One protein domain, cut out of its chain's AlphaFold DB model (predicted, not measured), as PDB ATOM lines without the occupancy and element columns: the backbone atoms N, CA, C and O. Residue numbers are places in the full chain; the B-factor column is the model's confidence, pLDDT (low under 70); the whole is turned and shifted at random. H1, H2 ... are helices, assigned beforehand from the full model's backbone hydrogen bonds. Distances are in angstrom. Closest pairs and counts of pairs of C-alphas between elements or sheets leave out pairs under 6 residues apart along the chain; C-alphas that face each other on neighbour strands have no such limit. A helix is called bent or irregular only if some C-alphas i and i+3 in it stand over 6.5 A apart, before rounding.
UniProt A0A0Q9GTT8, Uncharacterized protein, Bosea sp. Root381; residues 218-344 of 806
ATOM      1  N   HIS A 218      28.880  42.006  32.965       74.50
ATOM      2  CA  HIS A 218      29.080  41.215  34.174       74.50
ATOM      3  C   HIS A 218      28.955  39.720  33.867       74.50
ATOM      4  O   HIS A 218      29.889  38.959  34.133       74.50
ATOM      5  N   ALA A 219      27.855  39.338  33.220       72.44
ATOM      6  CA  ALA A 219      27.557  37.973  32.824       72.44
ATOM      7  C   ALA A 219      28.631  37.406  31.879       72.44
ATOM      8  O   ALA A 219      29.118  36.296  32.093       72.44
ATOM      9  N   ALA A 220      29.107  38.189  30.904       71.81
ATOM     10  CA  ALA A 220      30.199  37.799  30.009       71.81
ATOM     11  C   ALA A 220      31.528  37.562  30.751       71.81
ATOM     12  O   ALA A 220      32.257  36.618  30.440       71.81
ATOM     13  N   ARG A 221      31.855  38.389  31.754       76.62
ATOM     14  CA  ARG A 221      33.065  38.221  32.576       76.62
ATOM     15  C   ARG A 221      32.999  36.945  33.419       76.62
ATOM     16  O   ARG A 221      33.976  36.200  33.441       76.62
ATOM     17  N   VAL A 222      31.864  36.696  34.080       78.38
ATOM     18  CA  VAL A 222      31.617  35.466  34.856       78.38
ATOM     19  C   VAL A 222      31.695  34.244  33.938       78.38
ATOM     20  O   VAL A 222      32.448  33.311  34.203       78.38
ATOM     21  N   THR A 223      31.013  34.307  32.796       78.44
ATOM     22  CA  THR A 223      31.013  33.268  31.758       78.44
ATOM     23  C   THR A 223      32.429  32.928  31.286       78.44
ATOM     24  O   THR A 223      32.788  31.753  31.211       78.44
ATOM     25  N   ARG A 224      33.272  33.936  31.025       76.12
ATOM     26  CA  ARG A 224      34.669  33.725  30.617       76.12
ATOM     27  C   ARG A 224      35.499  33.046  31.705       76.12
ATOM     28  O   ARG A 224      36.242  32.119  31.396       76.12
ATOM     29  N   ALA A 225      35.373  33.495  32.953       79.31
ATOM     30  CA  ALA A 225      36.107  32.908  34.070       79.31
ATOM     31  C   ALA A 225      35.761  31.421  34.244       79.31
ATOM     32  O   ALA A 225      36.652  30.596  34.421       79.31
ATOM     33  N   ILE A 226      34.481  31.065  34.119       82.75
ATOM     34  CA  ILE A 226      34.025  29.674  34.181       82.75
ATOM     35  C   ILE A 226      34.542  28.869  32.980       82.75
ATOM     36  O   ILE A 226      35.043  27.760  33.160       82.75
ATOM     37  N   ALA A 227      34.474  29.415  31.761       79.19
ATOM     38  CA  ALA A 227      34.968  28.734  30.563       79.19
ATOM     39  C   ALA A 227      36.463  28.379  30.667       79.19
ATOM     40  O   ALA A 227      36.863  27.285  30.275       79.19
ATOM     41  N   GLU A 228      37.289  29.263  31.242       80.75
ATOM     42  CA  GLU A 228      38.717  29.003  31.480       80.75
ATOM     43  C   GLU A 228      38.945  27.804  32.424       80.75
ATOM     44  O   GLU A 228      39.822  26.978  32.160       80.75
ATOM     45  N   ARG A 229      38.119  27.660  33.470       86.25
ATOM     46  CA  ARG A 229      38.155  26.522  34.414       86.25
ATOM     47  C   ARG A 229      37.776  25.208  33.732       86.25
ATOM     48  O   ARG A 229      38.476  24.206  33.847       86.25
ATOM     49  N   LEU A 230      36.691  25.219  32.963       83.94
ATOM     50  CA  LEU A 230      36.194  24.031  32.264       83.94
ATOM     51  C   LEU A 230      37.139  23.569  31.157       83.94
ATOM     52  O   LEU A 230      37.307  22.367  30.961       83.94
ATOM     53  N   ALA A 231      37.806  24.504  30.480       79.25
ATOM     54  CA  ALA A 231      38.815  24.186  29.478       79.25
ATOM     55  C   ALA A 231      39.984  23.377  30.068       79.25
ATOM     56  O   ALA A 231      40.553  22.533  29.374       79.25
ATOM     57  N   ALA A 232      40.348  23.607  31.335       83.38
ATOM     58  CA  ALA A 232      41.370  22.814  32.015       83.38
ATOM     59  C   ALA A 232      40.915  21.356  32.202       83.38
ATOM     60  O   ALA A 232      41.664  20.435  31.869       83.38
ATOM     61  N   VAL A 233      39.667  21.151  32.637       87.38
ATOM     62  CA  VAL A 233      39.062  19.818  32.816       87.38
ATOM     63  C   VAL A 233      38.908  19.091  31.475       87.38
ATOM     64  O   VAL A 233      39.270  17.920  31.370       87.38
ATOM     65  N   SER A 234      38.443  19.787  30.429       84.62
ATOM     66  CA  SER A 234      38.290  19.223  29.077       84.62
ATOM     67  C   SER A 234      39.619  18.691  28.543       84.62
ATOM     68  O   SER A 234      39.725  17.521  28.186       84.62
ATOM     69  N   LYS A 235      40.679  19.511  28.601       83.00
ATOM     70  CA  LYS A 235      42.024  19.138  28.131       83.00
ATOM     71  C   LYS A 235      42.615  17.937  28.863       83.00
ATOM     72  O   LYS A 235      43.427  17.218  28.283       83.00
ATOM     73  N   ALA A 236      42.283  17.749  30.139       86.00
ATOM     74  CA  ALA A 236      42.747  16.598  30.906       86.00
ATOM     75  C   ALA A 236      42.065  15.304  30.430       86.00
ATOM     76  O   ALA A 236      42.745  14.300  30.205       86.00
ATOM     77  N   LEU A 237      40.747  15.352  30.218       86.00
ATOM     78  CA  LEU A 237      39.936  14.210  29.796       86.00
ATOM     79  C   LEU A 237      40.138  13.826  28.322       86.00
ATOM     80  O   LEU A 237      40.238  12.641  28.010       86.00
ATOM     81  N   GLU A 238      40.268  14.801  27.420       83.25
ATOM     82  CA  GLU A 238      40.455  14.588  25.970       83.25
ATOM     83  C   GLU A 238      41.748  13.834  25.619       83.25
ATOM     84  O   GLU A 238      41.899  13.315  24.517       83.25
ATOM     85  N   ARG A 239      42.698  13.721  26.558       83.25
ATOM     86  CA  ARG A 239      43.896  12.882  26.383       83.25
ATOM     87  C   ARG A 239      43.585  11.386  26.369       83.25
ATOM     88  O   ARG A 239      44.407  10.609  25.891       83.25
ATOM     89  N   GLN A 240      42.466  10.983  26.966       85.38
ATOM     90  CA  GLN A 240      42.122   9.581  27.229       85.38
ATOM     91  C   GLN A 240      40.733   9.199  26.707       85.38
ATOM     92  O   GLN A 240      40.420   8.012  26.607       85.38
ATOM     93  N   HIS A 241      39.907  10.189  26.379       87.06
ATOM     94  CA  HIS A 241      38.514  10.011  26.003       87.06
ATOM     95  C   HIS A 241      38.187  10.791  24.737       87.06
ATOM     96  O   HIS A 241      38.869  11.750  24.378       87.06
ATOM     97  N   ASP A 242      37.117  10.367  24.073       81.81
ATOM     98  CA  ASP A 242      36.610  11.046  22.892       81.81
ATOM     99  C   ASP A 242      36.117  12.468  23.252       81.81
ATOM    100  O   ASP A 242      35.329  12.614  24.196       81.81
ATOM    101  N   PRO A 243      36.551  13.522  22.529       74.19
ATOM    102  CA  PRO A 243      36.146  14.900  22.812       74.19
ATOM    103  C   PRO A 243      34.629  15.120  22.813       74.19
ATOM    104  O   PRO A 243      34.131  15.978  23.547       74.19
ATOM    105  N   GLU A 244      33.863  14.349  22.032       73.25
ATOM    106  CA  GLU A 244      32.404  14.449  22.038       73.25
ATOM    107  C   GLU A 244      31.807  13.951  23.353       73.25
ATOM    108  O   GLU A 244      30.911  14.594  23.912       73.25
ATOM    109  N   GLU A 245      32.312  12.835  23.883       80.38
ATOM    110  CA  GLU A 245      31.836  12.306  25.158       80.38
ATOM    111  C   GLU A 245      32.263  13.183  26.346       80.38
ATOM    112  O   GLU A 245      31.493  13.338  27.301       80.38
ATOM    113  N   VAL A 246      33.449  13.801  26.278       83.38
ATOM    114  CA  VAL A 246      33.939  14.762  27.283       83.38
ATOM    115  C   VAL A 246      33.064  16.011  27.323       83.38
ATOM    116  O   VAL A 246      32.628  16.418  28.403       83.38
ATOM    117  N   ALA A 247      32.730  16.590  26.167       77.50
ATOM    118  CA  ALA A 247      31.854  17.756  26.098       77.50
ATOM    119  C   ALA A 247      30.470  17.467  26.707       77.50
ATOM    120  O   ALA A 247      29.940  18.281  27.463       77.50
ATOM    121  N   LEU A 248      29.896  16.287  26.438       80.19
ATOM    122  CA  LEU A 248      28.612  15.877  27.018       80.19
ATOM    123  C   LEU A 248      28.682  15.681  28.537       80.19
ATOM    124  O   LEU A 248      27.754  16.066  29.253       80.19
ATOM    125  N   PHE A 249      29.781  15.122  29.042       87.81
ATOM    126  CA  PHE A 249      30.039  15.033  30.477       87.81
ATOM    127  C   PHE A 249      30.124  16.421  31.132       87.81
ATOM    128  O   PHE A 249      29.458  16.663  32.143       87.81
ATOM    129  N   LEU A 250      30.877  17.351  30.533       86.62
ATOM    130  CA  LEU A 250      30.975  18.722  31.030       86.62
ATOM    131  C   LEU A 250      29.604  19.401  31.017       86.62
ATOM    132  O   LEU A 250      29.201  19.938  32.040       86.62
ATOM    133  N   MET A 251      28.829  19.294  29.933       81.81
ATOM    134  CA  MET A 251      27.466  19.841  29.865       81.81
ATOM    135  C   MET A 251      26.561  19.372  31.007       81.81
ATOM    136  O   MET A 251      25.832  20.180  31.583       81.81
ATOM    137  N   ARG A 252      26.625  18.088  31.374       88.44
ATOM    138  CA  ARG A 252      25.860  17.542  32.506       88.44
ATOM    139  C   ARG A 252      26.304  18.144  33.835       88.44
ATOM    140  O   ARG A 252      25.443  18.486  34.642       88.44
ATOM    141  N   CYS A 253      27.611  18.331  34.037       90.56
ATOM    142  CA  CYS A 253      28.143  19.014  35.219       90.56
ATOM    143  C   CYS A 253      27.621  20.454  35.308       90.56
ATOM    144  O   CYS A 253      27.143  20.865  36.361       90.56
ATOM    145  N   LEU A 254      27.649  21.194  34.195       87.31
ATOM    146  CA  LEU A 254      27.172  22.581  34.131       87.31
ATOM    147  C   LEU A 254      25.689  22.684  34.446       87.31
ATOM    148  O   LEU A 254      25.278  23.544  35.219       87.31
ATOM    149  N   PHE A 255      24.880  21.788  33.882       86.50
ATOM    150  CA  PHE A 255      23.458  21.779  34.186       86.50
ATOM    151  C   PHE A 255      23.187  21.398  35.646       86.50
ATOM    152  O   PHE A 255      22.282  21.967  36.247       86.50
ATOM    153  N   THR A 256      23.980  20.506  36.254       90.88
ATOM    154  CA  THR A 256      23.871  20.216  37.694       90.88
ATOM    155  C   THR A 256      24.204  21.449  38.543       90.88
ATOM    156  O   THR A 256      23.472  21.735  39.488       90.88
ATOM    157  N   MET A 257      25.244  22.215  38.187       90.19
ATOM    158  CA  MET A 257      25.581  23.482  38.858       90.19
ATOM    159  C   MET A 257      24.451  24.512  38.706       90.19
ATOM    160  O   MET A 257      23.987  25.081  39.691       90.19
ATOM    161  N   PHE A 258      23.926  24.675  37.488       86.81
ATOM    162  CA  PHE A 258      22.774  25.532  37.217       86.81
ATOM    163  C   PHE A 258      21.544  25.123  38.035       86.81
ATOM    164  O   PHE A 258      20.916  25.970  38.669       86.81
ATOM    165  N   ALA A 259      21.215  23.828  38.058       87.81
ATOM    166  CA  ALA A 259      20.084  23.284  38.803       87.81
ATOM    167  C   ALA A 259      20.193  23.557  40.311       87.81
ATOM    168  O   ALA A 259      19.168  23.756  40.965       87.81
ATOM    169  N   GLU A 260      21.408  23.593  40.863       89.06
ATOM    170  CA  GLU A 260      21.646  23.983  42.253       89.06
ATOM    171  C   GLU A 260      21.278  25.444  42.500       89.06
ATOM    172  O   GLU A 260      20.467  25.742  43.379       89.06
ATOM    173  N   ASP A 261      21.822  26.356  41.697       86.12
ATOM    174  CA  ASP A 261      21.655  27.782  41.953       86.12
ATOM    175  C   ASP A 261      20.218  28.248  41.698       86.12
ATOM    176  O   ASP A 261      19.690  29.057  42.467       86.12
ATOM    177  N   VAL A 262      19.523  27.693  40.695       79.81
ATOM    178  CA  VAL A 262      18.097  27.995  40.471       79.81
ATOM    179  C   VAL A 262      17.150  27.308  41.468       79.81
ATOM    180  O   VAL A 262      15.942  27.533  41.415       79.81
ATOM    181  N   GLY A 263      17.669  26.500  42.401       83.69
ATOM    182  CA  GLY A 263      16.875  25.836  43.441       83.69
ATOM    183  C   GLY A 263      16.073  24.629  42.942       83.69
ATOM    184  O   GLY A 263      15.045  24.261  43.524       83.69
ATOM    185  N   LEU A 264      16.505  24.005  41.844       85.38
ATOM    186  CA  LEU A 264      15.945  22.733  41.396       85.38
ATOM    187  C   LEU A 264      16.410  21.579  42.291       85.38
ATOM    188  O   LEU A 264      15.581  20.717  42.589       85.38
ATOM    189  N   ILE A 265      17.654  21.632  42.776       88.06
ATOM    190  CA  ILE A 265      18.195  20.804  43.869       88.06
ATOM    191  C   ILE A 265      18.536  21.689  45.081       88.06
ATOM    192  O   ILE A 265      18.607  22.914  44.953       88.06
ATOM    193  N   ARG A 266      18.724  21.102  46.273       88.69
ATOM    194  CA  ARG A 266      19.100  21.868  47.473       88.69
ATOM    195  C   ARG A 266      20.386  22.663  47.243       88.69
ATOM    196  O   ARG A 266      21.371  22.140  46.729       88.69
ATOM    197  N   LYS A 267      20.378  23.909  47.718       88.12
ATOM    198  CA  LYS A 267      21.534  24.809  47.697       88.12
ATOM    199  C   LYS A 267      22.786  24.131  48.280       88.12
ATOM    200  O   LYS A 267      22.703  23.472  49.316       88.12
ATOM    201  N   ASP A 268      23.920  24.320  47.610       89.50
ATOM    202  CA  ASP A 268      25.249  23.803  47.956       89.50
ATOM    203  C   ASP A 268      25.383  22.264  47.974       89.50
ATOM    204  O   ASP A 268      26.398  21.740  48.447       89.50
ATOM    205  N   ALA A 269      24.394  21.508  47.479       91.94
ATOM    206  CA  ALA A 269      24.432  20.046  47.472       91.94
ATOM    207  C   ALA A 269      25.535  19.476  46.560       91.94
ATOM    208  O   ALA A 269      26.324  18.643  47.006       91.94
ATOM    209  N   PHE A 270      25.622  19.940  45.315       94.06
ATOM    210  CA  PHE A 270      26.659  19.540  44.369       94.06
ATOM    211  C   PHE A 270      28.012  20.160  44.731       94.06
ATOM    212  O   PHE A 270      29.029  19.476  44.666       94.06
ATOM    213  N   LYS A 271      28.039  21.409  45.218       94.38
ATOM    214  CA  LYS A 271      29.273  22.031  45.745       94.38
ATOM    215  C   LYS A 271      29.885  21.210  46.883       94.38
ATOM    216  O   LYS A 271      31.091  20.980  46.899       94.38
ATOM    217  N   THR A 272      29.065  20.740  47.824       93.69
ATOM    218  CA  THR A 272      29.528  19.892  48.937       93.69
ATOM    219  C   THR A 272      30.033  18.546  48.430       93.69
ATOM    220  O   THR A 272      31.136  18.150  48.792       93.69
ATOM    221  N   LEU A 273      29.297  17.910  47.514       94.38
ATOM    222  CA  LEU A 273      29.730  16.675  46.859       94.38
ATOM    223  C   LEU A 273      31.114  16.832  46.207       94.38
ATOM    224  O   LEU A 273      31.993  16.004  46.423       94.38
ATOM    225  N   LEU A 274      31.341  17.917  45.458       95.31
ATOM    226  CA  LEU A 274      32.629  18.199  44.818       95.31
ATOM    227  C   LEU A 274      33.755  18.456  45.830       95.31
ATOM    228  O   LEU A 274      34.888  18.047  45.584       95.31
ATOM    229  N   ARG A 275      33.472  19.107  46.969       95.56
ATOM    230  CA  ARG A 275      34.459  19.291  48.050       95.56
ATOM    231  C   ARG A 275      34.889  17.949  48.639       95.56
ATOM    232  O   ARG A 275      36.090  17.719  48.749       95.56
ATOM    233  N   ASP A 276      33.935  17.067  48.921       93.25
ATOM    234  CA  ASP A 276      34.206  15.729  49.454       93.25
ATOM    235  C   ASP A 276      34.991  14.882  48.437       93.25
ATOM    236  O   ASP A 276      36.026  14.298  48.765       93.25
ATOM    237  N   CYS A 277      34.581  14.908  47.162       94.19
ATOM    238  CA  CYS A 277      35.291  14.225  46.077       94.19
ATOM    239  C   CYS A 277      36.696  14.791  45.844       94.19
ATOM    240  O   CYS A 277      37.589  14.073  45.415       94.19
ATOM    241  N   ARG A 278      36.940  16.079  46.103       94.81
ATOM    242  CA  ARG A 278      38.291  16.645  45.990       94.81
ATOM    243  C   ARG A 278      39.221  16.041  47.041       94.81
ATOM    244  O   ARG A 278      40.411  15.868  46.773       94.81
ATOM    245  N   ASP A 279      38.692  15.748  48.226       93.31
ATOM    246  CA  ASP A 279      39.456  15.153  49.318       93.31
ATOM    247  C   ASP A 279      39.667  13.645  49.131       93.31
ATOM    248  O   ASP A 279      40.776  13.170  49.391       93.31
ATOM    249  N   ASP A 280      38.685  12.944  48.555       94.19
ATOM    250  CA  ASP A 280      38.794  11.562  48.069       94.19
ATOM    251  C   ASP A 280      38.376  11.428  46.583       94.19
ATOM    252  O   ASP A 280      37.221  11.099  46.289       94.19
ATOM    253  N   PRO A 281      39.300  11.642  45.619       94.38
ATOM    254  CA  PRO A 281      38.985  11.618  44.182       94.38
ATOM    255  C   PRO A 281      38.385  10.308  43.667       94.38
ATOM    256  O   PRO A 281      37.632  10.318  42.692       94.38
ATOM    257  N   ALA A 282      38.661   9.175  44.325       93.69
ATOM    258  CA  ALA A 282      38.113   7.879  43.927       93.69
ATOM    259  C   ALA A 282      36.586   7.804  44.111       93.69
ATOM    260  O   ALA A 282      35.916   7.037  43.417       93.69
ATOM    261  N   SER A 283      36.031   8.626  45.006       92.62
ATOM    262  CA  SER A 283      34.592   8.704  45.265       92.62
ATOM    263  C   SER A 283      33.808   9.479  44.194       92.62
ATOM    264  O   SER A 283      32.593   9.305  44.096       92.62
ATOM    265  N   PHE A 284      34.477  10.269  43.341       94.56
ATOM    266  CA  PHE A 284      33.815  11.123  42.345       94.56
ATOM    267  C   PHE A 284      32.911  10.335  41.395       94.56
ATOM    268  O   PHE A 284      31.728  10.641  41.259       94.56
ATOM    269  N   LEU A 285      33.461   9.296  40.761       93.88
ATOM    270  CA  LEU A 285      32.730   8.484  39.791       93.88
ATOM    271  C   LEU A 285      31.461   7.862  40.403       93.88
ATOM    272  O   LEU A 285      30.382   8.137  39.881       93.88
ATOM    273  N   PRO A 286      31.525   7.079  41.501       94.31
ATOM    274  CA  PRO A 286      30.327   6.446  42.048       94.31
ATOM    275  C   PRO A 286      29.293   7.452  42.575       94.31
ATOM    276  O   PRO A 286      28.100   7.248  42.352       94.31
ATOM    277  N   LEU A 287      29.717   8.539  43.230       94.00
ATOM    278  CA  LEU A 287      28.794   9.517  43.814       94.00
ATOM    279  C   LEU A 287      28.077  10.357  42.744       94.00
ATOM    280  O   LEU A 287      26.865  10.558  42.819       94.00
ATOM    281  N   VAL A 288      28.797  10.819  41.718       94.94
ATOM    282  CA  VAL A 288      28.195  11.597  40.621       94.94
ATOM    283  C   VAL A 288      27.312  10.711  39.739       94.94
ATOM    284  O   VAL A 288      26.235  11.148  39.332       94.94
ATOM    285  N   SER A 289      27.709   9.457  39.481       94.19
ATOM    286  CA  SER A 289      26.869   8.503  38.743       94.19
ATOM    287  C   SER A 289      25.537   8.251  39.447       94.19
ATOM    288  O   SER A 289      24.490   8.267  38.801       94.19
ATOM    289  N   GLU A 290      25.562   8.059  40.768       94.31
ATOM    290  CA  GLU A 290      24.350   7.866  41.567       94.31
ATOM    291  C   GLU A 290      23.452   9.105  41.558       94.31
ATOM    292  O   GLU A 290      22.245   8.987  41.335       94.31
ATOM    293  N   LEU A 291      24.040  10.296  41.718       93.44
ATOM    294  CA  LEU A 291      23.307  11.558  41.662       93.44
ATOM    295  C   LEU A 291      22.593  11.732  40.318       93.44
ATOM    296  O   LEU A 291      21.402  12.036  40.291       93.44
ATOM    297  N   TRP A 292      23.287  11.526  39.198       93.62
ATOM    298  CA  TRP A 292      22.691  11.690  37.870       93.62
ATOM    299  C   TRP A 292      21.625  10.641  37.564       93.62
ATOM    300  O   TRP A 292      20.607  10.981  36.963       93.62
ATOM    301  N   GLN A 293      21.788   9.404  38.039       92.31
ATOM    302  CA  GLN A 293      20.730   8.398  37.949       92.31
ATOM    303  C   GLN A 293      19.488   8.816  38.755       92.31
ATOM    304  O   GLN A 293      18.359   8.671  38.276       92.31
ATOM    305  N   ALA A 294      19.681   9.355  39.961       91.62
ATOM    306  CA  ALA A 294      18.582   9.851  40.779       91.62
ATOM    307  C   ALA A 294      17.883  11.056  40.129       91.62
ATOM    308  O   ALA A 294      16.654  11.123  40.155       91.62
ATOM    309  N   MET A 295      18.641  11.966  39.504       90.88
ATOM    310  CA  MET A 295      18.102  13.097  38.740       90.88
ATOM    311  C   MET A 295      17.309  12.643  37.508       90.88
ATOM    312  O   MET A 295      16.245  13.200  37.250       90.88
ATOM    313  N   ASP A 296      17.762  11.620  36.777       89.75
ATOM    314  CA  ASP A 296      17.011  11.062  35.643       89.75
ATOM    315  C   ASP A 296      15.674  10.451  36.100       89.75
ATOM    316  O   ASP A 296      14.609  10.759  35.566       89.75
ATOM    317  N   LYS A 297      15.683   9.619  37.146       88.00
ATOM    318  CA  LYS A 297      14.488   8.855  37.553       88.00
ATOM    319  C   LYS A 297      13.561   9.581  38.536       88.00
ATOM    320  O   LYS A 297      12.411   9.172  38.689       88.00
ATOM    321  N   GLY A 298      14.025  10.646  39.190       87.38
ATOM    322  CA  GLY A 298      13.323  11.276  40.316       87.38
ATOM    323  C   GLY A 298      13.376  10.431  41.602       87.38
ATOM    324  O   GLY A 298      12.392  10.319  42.347       87.38
ATOM    325  N   GLU A 299      14.507   9.756  41.819       90.44
ATOM    326  CA  GLU A 299      14.744   8.844  42.944       90.44
ATOM    327  C   GLU A 299      15.438   9.552  44.122       90.44
ATOM    328  O   GLU A 299      15.831  10.718  44.054       90.44
ATOM    329  N   TYR A 300      15.544   8.858  45.257       89.19
ATOM    330  CA  TYR A 300      16.293   9.363  46.405       89.19
ATOM    331  C   TYR A 300      17.790   9.232  46.151       89.19
ATOM    332  O   TYR A 300      18.273   8.114  46.003       89.19
ATOM    333  N   SER A 301      18.511  10.356  46.136       90.81
ATOM    334  CA  SER A 301      19.969  10.340  46.081       90.81
ATOM    335  C   SER A 301      20.539  10.259  47.489       90.81
ATOM    336  O   SER A 301      20.298  11.115  48.346       90.81
ATOM    337  N   THR A 302      21.335   9.225  47.714       87.69
ATOM    338  CA  THR A 302      22.114   9.010  48.933       87.69
ATOM    339  C   THR A 302      23.262  10.007  49.057       87.69
ATOM    340  O   THR A 302      23.568  10.444  50.170       87.69
ATOM    341  N   SER A 303      23.825  10.428  47.924       82.25
ATOM    342  CA  SER A 303      24.943  11.368  47.850       82.25
ATOM    343  C   SER A 303      24.558  12.767  48.340       82.25
ATOM    344  O   SER A 303      25.299  13.386  49.100       82.25
ATOM    345  N   VAL A 304      23.357  13.248  47.993       84.25
ATOM    346  CA  VAL A 304      22.841  14.547  48.479       84.25
ATOM    347  C   VAL A 304      21.824  14.427  49.624       84.25
ATOM    348  O   VAL A 304      21.489  15.433  50.257       84.25
ATOM    349  N   ARG A 305      21.407  13.199  49.967       85.56
ATOM    350  CA  ARG A 305      20.430  12.853  51.021       85.56
ATOM    351  C   ARG A 305      19.057  13.493  50.823       85.56
ATOM    352  O   ARG A 305      18.429  13.961  51.776       85.56
ATOM    353  N   GLU A 306      18.579  13.500  49.589       86.50
ATOM    354  CA  GLU A 306      17.316  14.128  49.208       86.50
ATOM    355  C   GLU A 306      16.660  13.371  48.048       86.50
ATOM    356  O   GLU A 306      17.331  12.725  47.243       86.50
ATOM    357  N   ARG A 307      15.328  13.457  47.955       87.12
ATOM    358  CA  ARG A 307      14.597  12.972  46.786       87.12
ATOM    359  C   ARG A 307      14.737  13.961  45.637       87.12
ATOM    360  O   ARG A 307      14.269  15.089  45.741       87.12
ATOM    361  N   MET A 308      15.364  13.526  44.551       88.94
ATOM    362  CA  MET A 308      15.550  14.356  43.369       88.94
ATOM    363  C   MET A 308      14.231  14.528  42.624       88.94
ATOM    364  O   MET A 308      13.420  13.603  42.542       88.94
ATOM    365  N   LYS A 309      14.028  15.728  42.075       86.25
ATOM    366  CA  LYS A 309      13.000  15.960  41.056       86.25
ATOM    367  C   LYS A 309      13.358  15.162  39.813       86.25
ATOM    368  O   LYS A 309      14.536  14.910  39.560       86.25
ATOM    369  N   ARG A 310      12.360  14.788  39.023       85.69
ATOM    370  CA  ARG A 310      12.589  14.068  37.776       85.69
ATOM    371  C   ARG A 310      13.013  15.024  36.652       85.69
ATOM    372  O   ARG A 310      12.219  15.839  36.179       85.69
ATOM    373  N   PHE A 311      14.257  14.904  36.198       80.00
ATOM    374  CA  PHE A 311      14.816  15.632  35.058       80.00
ATOM    375  C   PHE A 311      14.944  14.684  33.859       80.00
ATOM    376  O   PHE A 311      15.882  13.896  33.829       80.00
ATOM    377  N   ASN A 312      14.089  14.749  32.831       68.12
ATOM    378  CA  ASN A 312      14.411  14.035  31.586       68.12
ATOM    379  C   ASN A 312      13.773  14.575  30.298       68.12
ATOM    380  O   ASN A 312      12.701  14.158  29.869       68.12
ATOM    381  N   GLY A 313      14.591  15.368  29.599       60.66
ATOM    382  CA  GLY A 313      14.596  15.606  28.158       60.66
ATOM    383  C   GLY A 313      15.934  15.129  27.569       60.66
ATOM    384  O   GLY A 313      16.721  15.934  27.095       60.66
ATOM    385  N   LYS A 314      16.243  13.824  27.677       72.94
ATOM    386  CA  LYS A 314      17.473  13.136  27.193       72.94
ATOM    387  C   LYS A 314      18.819  13.490  27.861       72.94
ATOM    388  O   LYS A 314      19.777  12.745  27.686       72.94
ATOM    389  N   LEU A 315      18.937  14.579  28.628       80.19
ATOM    390  CA  LEU A 315      20.237  15.038  29.164       80.19
ATOM    391  C   LEU A 315      20.939  14.024  30.094       80.19
ATOM    392  O   LEU A 315      22.134  13.758  29.930       80.19
ATOM    393  N   TYR A 316      20.205  13.464  31.060       85.69
ATOM    394  CA  TYR A 316      20.713  12.475  32.025       85.69
ATOM    395  C   TYR A 316      20.408  11.020  31.632       85.69
ATOM    396  O   TYR A 316      20.773  10.100  32.359       85.69
ATOM    397  N   GLU A 317      19.805  10.813  30.458       83.19
ATOM    398  CA  GLU A 317      19.601   9.483  29.879       83.19
ATOM    399  C   GLU A 317      20.977   8.868  29.563       83.19
ATOM    400  O   GLU A 317      21.821   9.508  28.924       83.19
ATOM    401  N   ASP A 318      21.228   7.659  30.079       81.25
ATOM    402  CA  ASP A 318      22.499   6.927  29.956       81.25
ATOM    403  C   ASP A 318      23.744   7.783  30.272       81.25
ATOM    404  O   ASP A 318      24.744   7.802  29.541       81.25
ATOM    405  N   ALA A 319      23.679   8.552  31.364       86.12
ATOM    406  CA  ALA A 319      24.742   9.475  31.733       86.12
ATOM    407  C   ALA A 319      26.058   8.756  32.088       86.12
ATOM    408  O   ALA A 319      26.172   8.085  33.113       86.12
ATOM    409  N   LYS A 320      27.085   8.948  31.251       89.50
ATOM    410  CA  LYS A 320      28.458   8.489  31.508       89.50
ATOM    411  C   LYS A 320      29.223   9.499  32.363       89.50
ATOM    412  O   LYS A 320      29.208  10.693  32.060       89.50
ATOM    413  N   VAL A 321      29.917   9.000  33.385       92.56
ATOM    414  CA  VAL A 321      30.791   9.762  34.291       92.56
ATOM    415  C   VAL A 321      32.225   9.272  34.122       92.56
ATOM    416  O   VAL A 321      32.453   8.065  34.036       92.56
ATOM    417  N   TYR A 322      33.182  10.199  34.100       92.56
ATOM    418  CA  TYR A 322      34.610   9.892  34.014       92.56
ATOM    419  C   TYR A 322      35.298  10.063  35.371       92.56
ATOM    420  O   TYR A 322      34.908  10.946  36.139       92.56
ATOM    421  N   PRO A 323      36.317   9.244  35.691       91.62
ATOM    422  CA  PRO A 323      37.142   9.479  36.866       91.62
ATOM    423  C   PRO A 323      37.938  10.777  36.684       91.62
ATOM    424  O   PRO A 323      38.476  11.036  35.608       91.62
ATOM    425  N   LEU A 324      38.029  11.578  37.745       92.56
ATOM    426  CA  LEU A 324      38.770  12.838  37.757       92.56
ATOM    427  C   LEU A 324      39.825  12.838  38.860       92.56
ATOM    428  O   LEU A 324      39.639  12.227  39.913       92.56
ATOM    429  N   GLY A 325      40.936  13.531  38.617       92.81
ATOM    430  CA  GLY A 325      41.948  13.789  39.629       92.81
ATOM    431  C   GLY A 325      41.552  14.940  40.555       92.81
ATOM    432  O   GLY A 325      40.577  15.661  40.339       92.81
ATOM    433  N   ARG A 326      42.340  15.130  41.622       93.88
ATOM    434  CA  ARG A 326      42.115  16.200  42.610       93.88
ATOM    435  C   ARG A 326      42.120  17.593  41.969       93.88
ATOM    436  O   ARG A 326      41.352  18.451  42.401       93.88
ATOM    437  N   GLU A 327      42.988  17.823  40.985       92.88
ATOM    438  CA  GLU A 327      43.104  19.115  40.300       92.88
ATOM    439  C   GLU A 327      41.862  19.394  39.450       92.88
ATOM    440  O   GLU A 327      41.241  20.441  39.613       92.88
ATOM    441  N   GLU A 328      41.424  18.435  38.631       93.00
ATOM    442  CA  GLU A 328      40.244  18.589  37.778       93.00
ATOM    443  C   GLU A 328      38.956  18.773  38.594       93.00
ATOM    444  O   GLU A 328      38.123  19.616  38.260       93.00
ATOM    445  N   ILE A 329      38.802  18.040  39.706       95.06
ATOM    446  CA  ILE A 329      37.679  18.240  40.638       95.06
ATOM    447  C   ILE A 329      37.757  19.634  41.279       95.06
ATOM    448  O   ILE A 329      36.732  20.289  41.462       95.06
ATOM    449  N   GLY A 330      38.964  20.113  41.593       94.56
ATOM    450  CA  GLY A 330      39.194  21.468  42.091       94.56
ATOM    451  C   GLY A 330      38.752  22.552  41.103       94.56
ATOM    452  O   GLY A 330      38.111  23.518  41.515       94.56
ATOM    453  N   GLU A 331      39.029  22.371  39.812       93.00
ATOM    454  CA  GLU A 331      38.586  23.280  38.749       93.00
ATOM    455  C   GLU A 331      37.056  23.247  38.563       93.00
ATOM    456  O   GLU A 331      36.431  24.306  38.458       93.00
ATOM    457  N   LEU A 332      36.427  22.062  38.616       92.94
ATOM    458  CA  LEU A 332      34.960  21.940  38.610       92.94
ATOM    459  C   LEU A 332      34.319  22.609  39.829       92.94
ATOM    460  O   LEU A 332      33.301  23.284  39.690       92.94
ATOM    461  N   LEU A 333      34.909  22.455  41.015       94.38
ATOM    462  CA  LEU A 333      34.437  23.123  42.224       94.38
ATOM    463  C   LEU A 333      34.569  24.644  42.094       94.38
ATOM    464  O   LEU A 333      33.626  25.360  42.406       94.38
ATOM    465  N   ALA A 334      35.696  25.148  41.589       92.25
ATOM    466  CA  ALA A 334      35.883  26.580  41.362       92.25
ATOM    467  C   ALA A 334      34.857  27.149  40.364       92.25
ATOM    468  O   ALA A 334      34.365  28.260  40.554       92.25
ATOM    469  N   ALA A 335      34.500  26.386  39.325       90.44
ATOM    470  CA  ALA A 335      33.402  26.730  38.424       90.44
ATOM    471  C   ALA A 335      32.038  26.718  39.144       90.44
ATOM    472  O   ALA A 335      31.238  27.633  38.951       90.44
ATOM    473  N   ALA A 336      31.792  25.735  40.014       91.12
ATOM    474  CA  ALA A 336      30.552  25.618  40.778       91.12
ATOM    475  C   ALA A 336      30.347  26.755  41.797       91.12
ATOM    476  O   ALA A 336      29.207  27.080  42.083       91.12
ATOM    477  N   GLU A 337      31.404  27.378  42.332       91.25
ATOM    478  CA  GLU A 337      31.302  28.492  43.302       91.25
ATOM    479  C   GLU A 337      30.810  29.825  42.692       91.25
ATOM    480  O   GLU A 337      30.535  30.773  43.428       91.25
ATOM    481  N   HIS A 338      30.706  29.929  41.364       88.12
ATOM    482  CA  HIS A 338      30.107  31.094  40.701       88.12
ATOM    483  C   HIS A 338      28.570  31.026  40.747       88.12
ATOM    484  O   HIS A 338      28.018  29.939  40.863       88.12
ATOM    485  N   ASP A 339      27.875  32.165  40.620       82.69
ATOM    486  CA  ASP A 339      26.406  32.178  40.521       82.69
ATOM    487  C   ASP A 339      25.951  31.871  39.085       82.69
ATOM    488  O   ASP A 339      26.035  32.705  38.178       82.69
ATOM    489  N   TRP A 340      25.425  30.665  38.879       81.12
ATOM    490  CA  TRP A 340      24.934  30.181  37.590       81.12
ATOM    491  C   TRP A 340      23.631  30.842  37.130       81.12
ATOM    492  O   TRP A 340      23.209  30.641  35.987       81.12
ATOM    493  N   LYS A 341      23.002  31.686  37.960       78.69
ATOM    494  CA  LYS A 341      21.908  32.571  37.519       78.69
ATOM    495  C   LYS A 341      22.399  33.692  36.615       78.69
ATOM    496  O   LYS A 341      21.617  34.189  35.806       78.69
ATOM    497  N   GLU A 342      23.662  34.087  36.758       73.50
ATOM    498  CA  GLU A 342      24.276  35.196  36.024       73.50
ATOM    499  C   GLU A 342      25.075  34.729  34.800       73.50
ATOM    500  O   GLU A 342      25.624  35.548  34.067       73.50
ATOM    501  N   VAL A 343      25.152  33.419  34.557       74.75
ATOM    502  CA  VAL A 343      25.892  32.850  33.425       74.75
ATOM    503  C   VAL A 343      25.066  32.953  32.148       74.75
ATOM    504  O   VAL A 343      23.907  32.528  32.097       74.75
ATOM    505  N   GLU A 344      25.677  33.485  31.088       73.25
ATOM    506  CA  GLU A 344      25.041  33.504  29.775       73.25
ATOM    507  C   GLU A 344      25.143  32.124  29.118       73.25
ATOM    508  O   GLU A 344      26.225  31.529  29.089       73.25
TER     509      GLU A 344
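AT A GLANCE: This is residues 218 to 344 of the 806 residues of an uncharacterized protein of Bosea sp. Root381 (UniProt A0A0Q9GTT8). Look for a curved row of four helices, H1, H5, H3 and H4 in that order, each running opposite ways to its neighbour in the row, with H2 crossing the inner side of the curve on a slant. H2 lies nearest the middle, H1 makes one end of the row, and the long link from H4 to H5 goes round the outside. The 127 printed residues hold five named helices, H1 to H5 along the chain, and no named strand; the class is all helix. The whole is compact and rounded, with a radius of gyration of the C-alphas of 13.7 A and spans of 35 by 33 by 30 A.

HOW THE PARTS SIT: Begin with H1, residues 218 to 237, which touches H2, residues 243 to 261, with residues 230 to 237 alone; the closest C-alphas, of Ser 234 and Val 246, are 6.5 A apart. The two form a helical hairpin, running opposite ways at a steep tilt of 43 degrees. With residues 256 to 260 alone, H2 touches H3, residues 269 to 279, at a steep tilt of 56 degrees; the closest C-alphas, of Met 257 and Phe 270, are 6.9 A apart. H3 forms a second helical hairpin with H4, residues 281 to 297, at a shallow tilt of 21 degrees; the closest C-alphas, of Cys 277 and Phe 284, are 5.1 A apart. H2 and H4 are near each other, with 6 pairs of C-alphas within 10 A. H5, residues 326 to 336, touches H3 at a shallow tilt of 20 degrees, closest at the C-alphas of Arg 278 and Arg 326, 5.1 A apart. H5 also touches H1 at a shallow tilt of 22 degrees, closest at the C-alphas of Ile 226 and Ala 335, 5.2 A apart. H1 is apart from H3 and H4. Every O i to N i+4 pair is within hydrogen-bond range in H2, H3 and H5, against 15 of 16 in H1 and 11 of 13 in H4.

IN THESE COORDINATES: Find C-alpha 218 at (29.080, 41.215, 34.174); from there H1 runs 29.4 A to C-alpha 237. H2 spans 27.2 A, H3 15.9 A and H4 25.5 A, ending at C-alpha 297 at (14.488, 8.855, 37.553). H4 is irregular, but only just: C-alphas 282 and 285 are 6.8 A apart. H5 spans 15.0 A and ends at C-alpha 336 at (30.552, 25.618, 40.778).

THE WHOLE: The C-alphas farthest apart, of His 218 and Glu 299, are 36.5 A apart. The printed part has no cut. Its long link is residues 298 to 325, where residues 300 to 301 pair antiparallel with 306 to 307. Low confidence, under 70, falls on residues 312 to 313; the mean pLDDT of the printed part is 86.6.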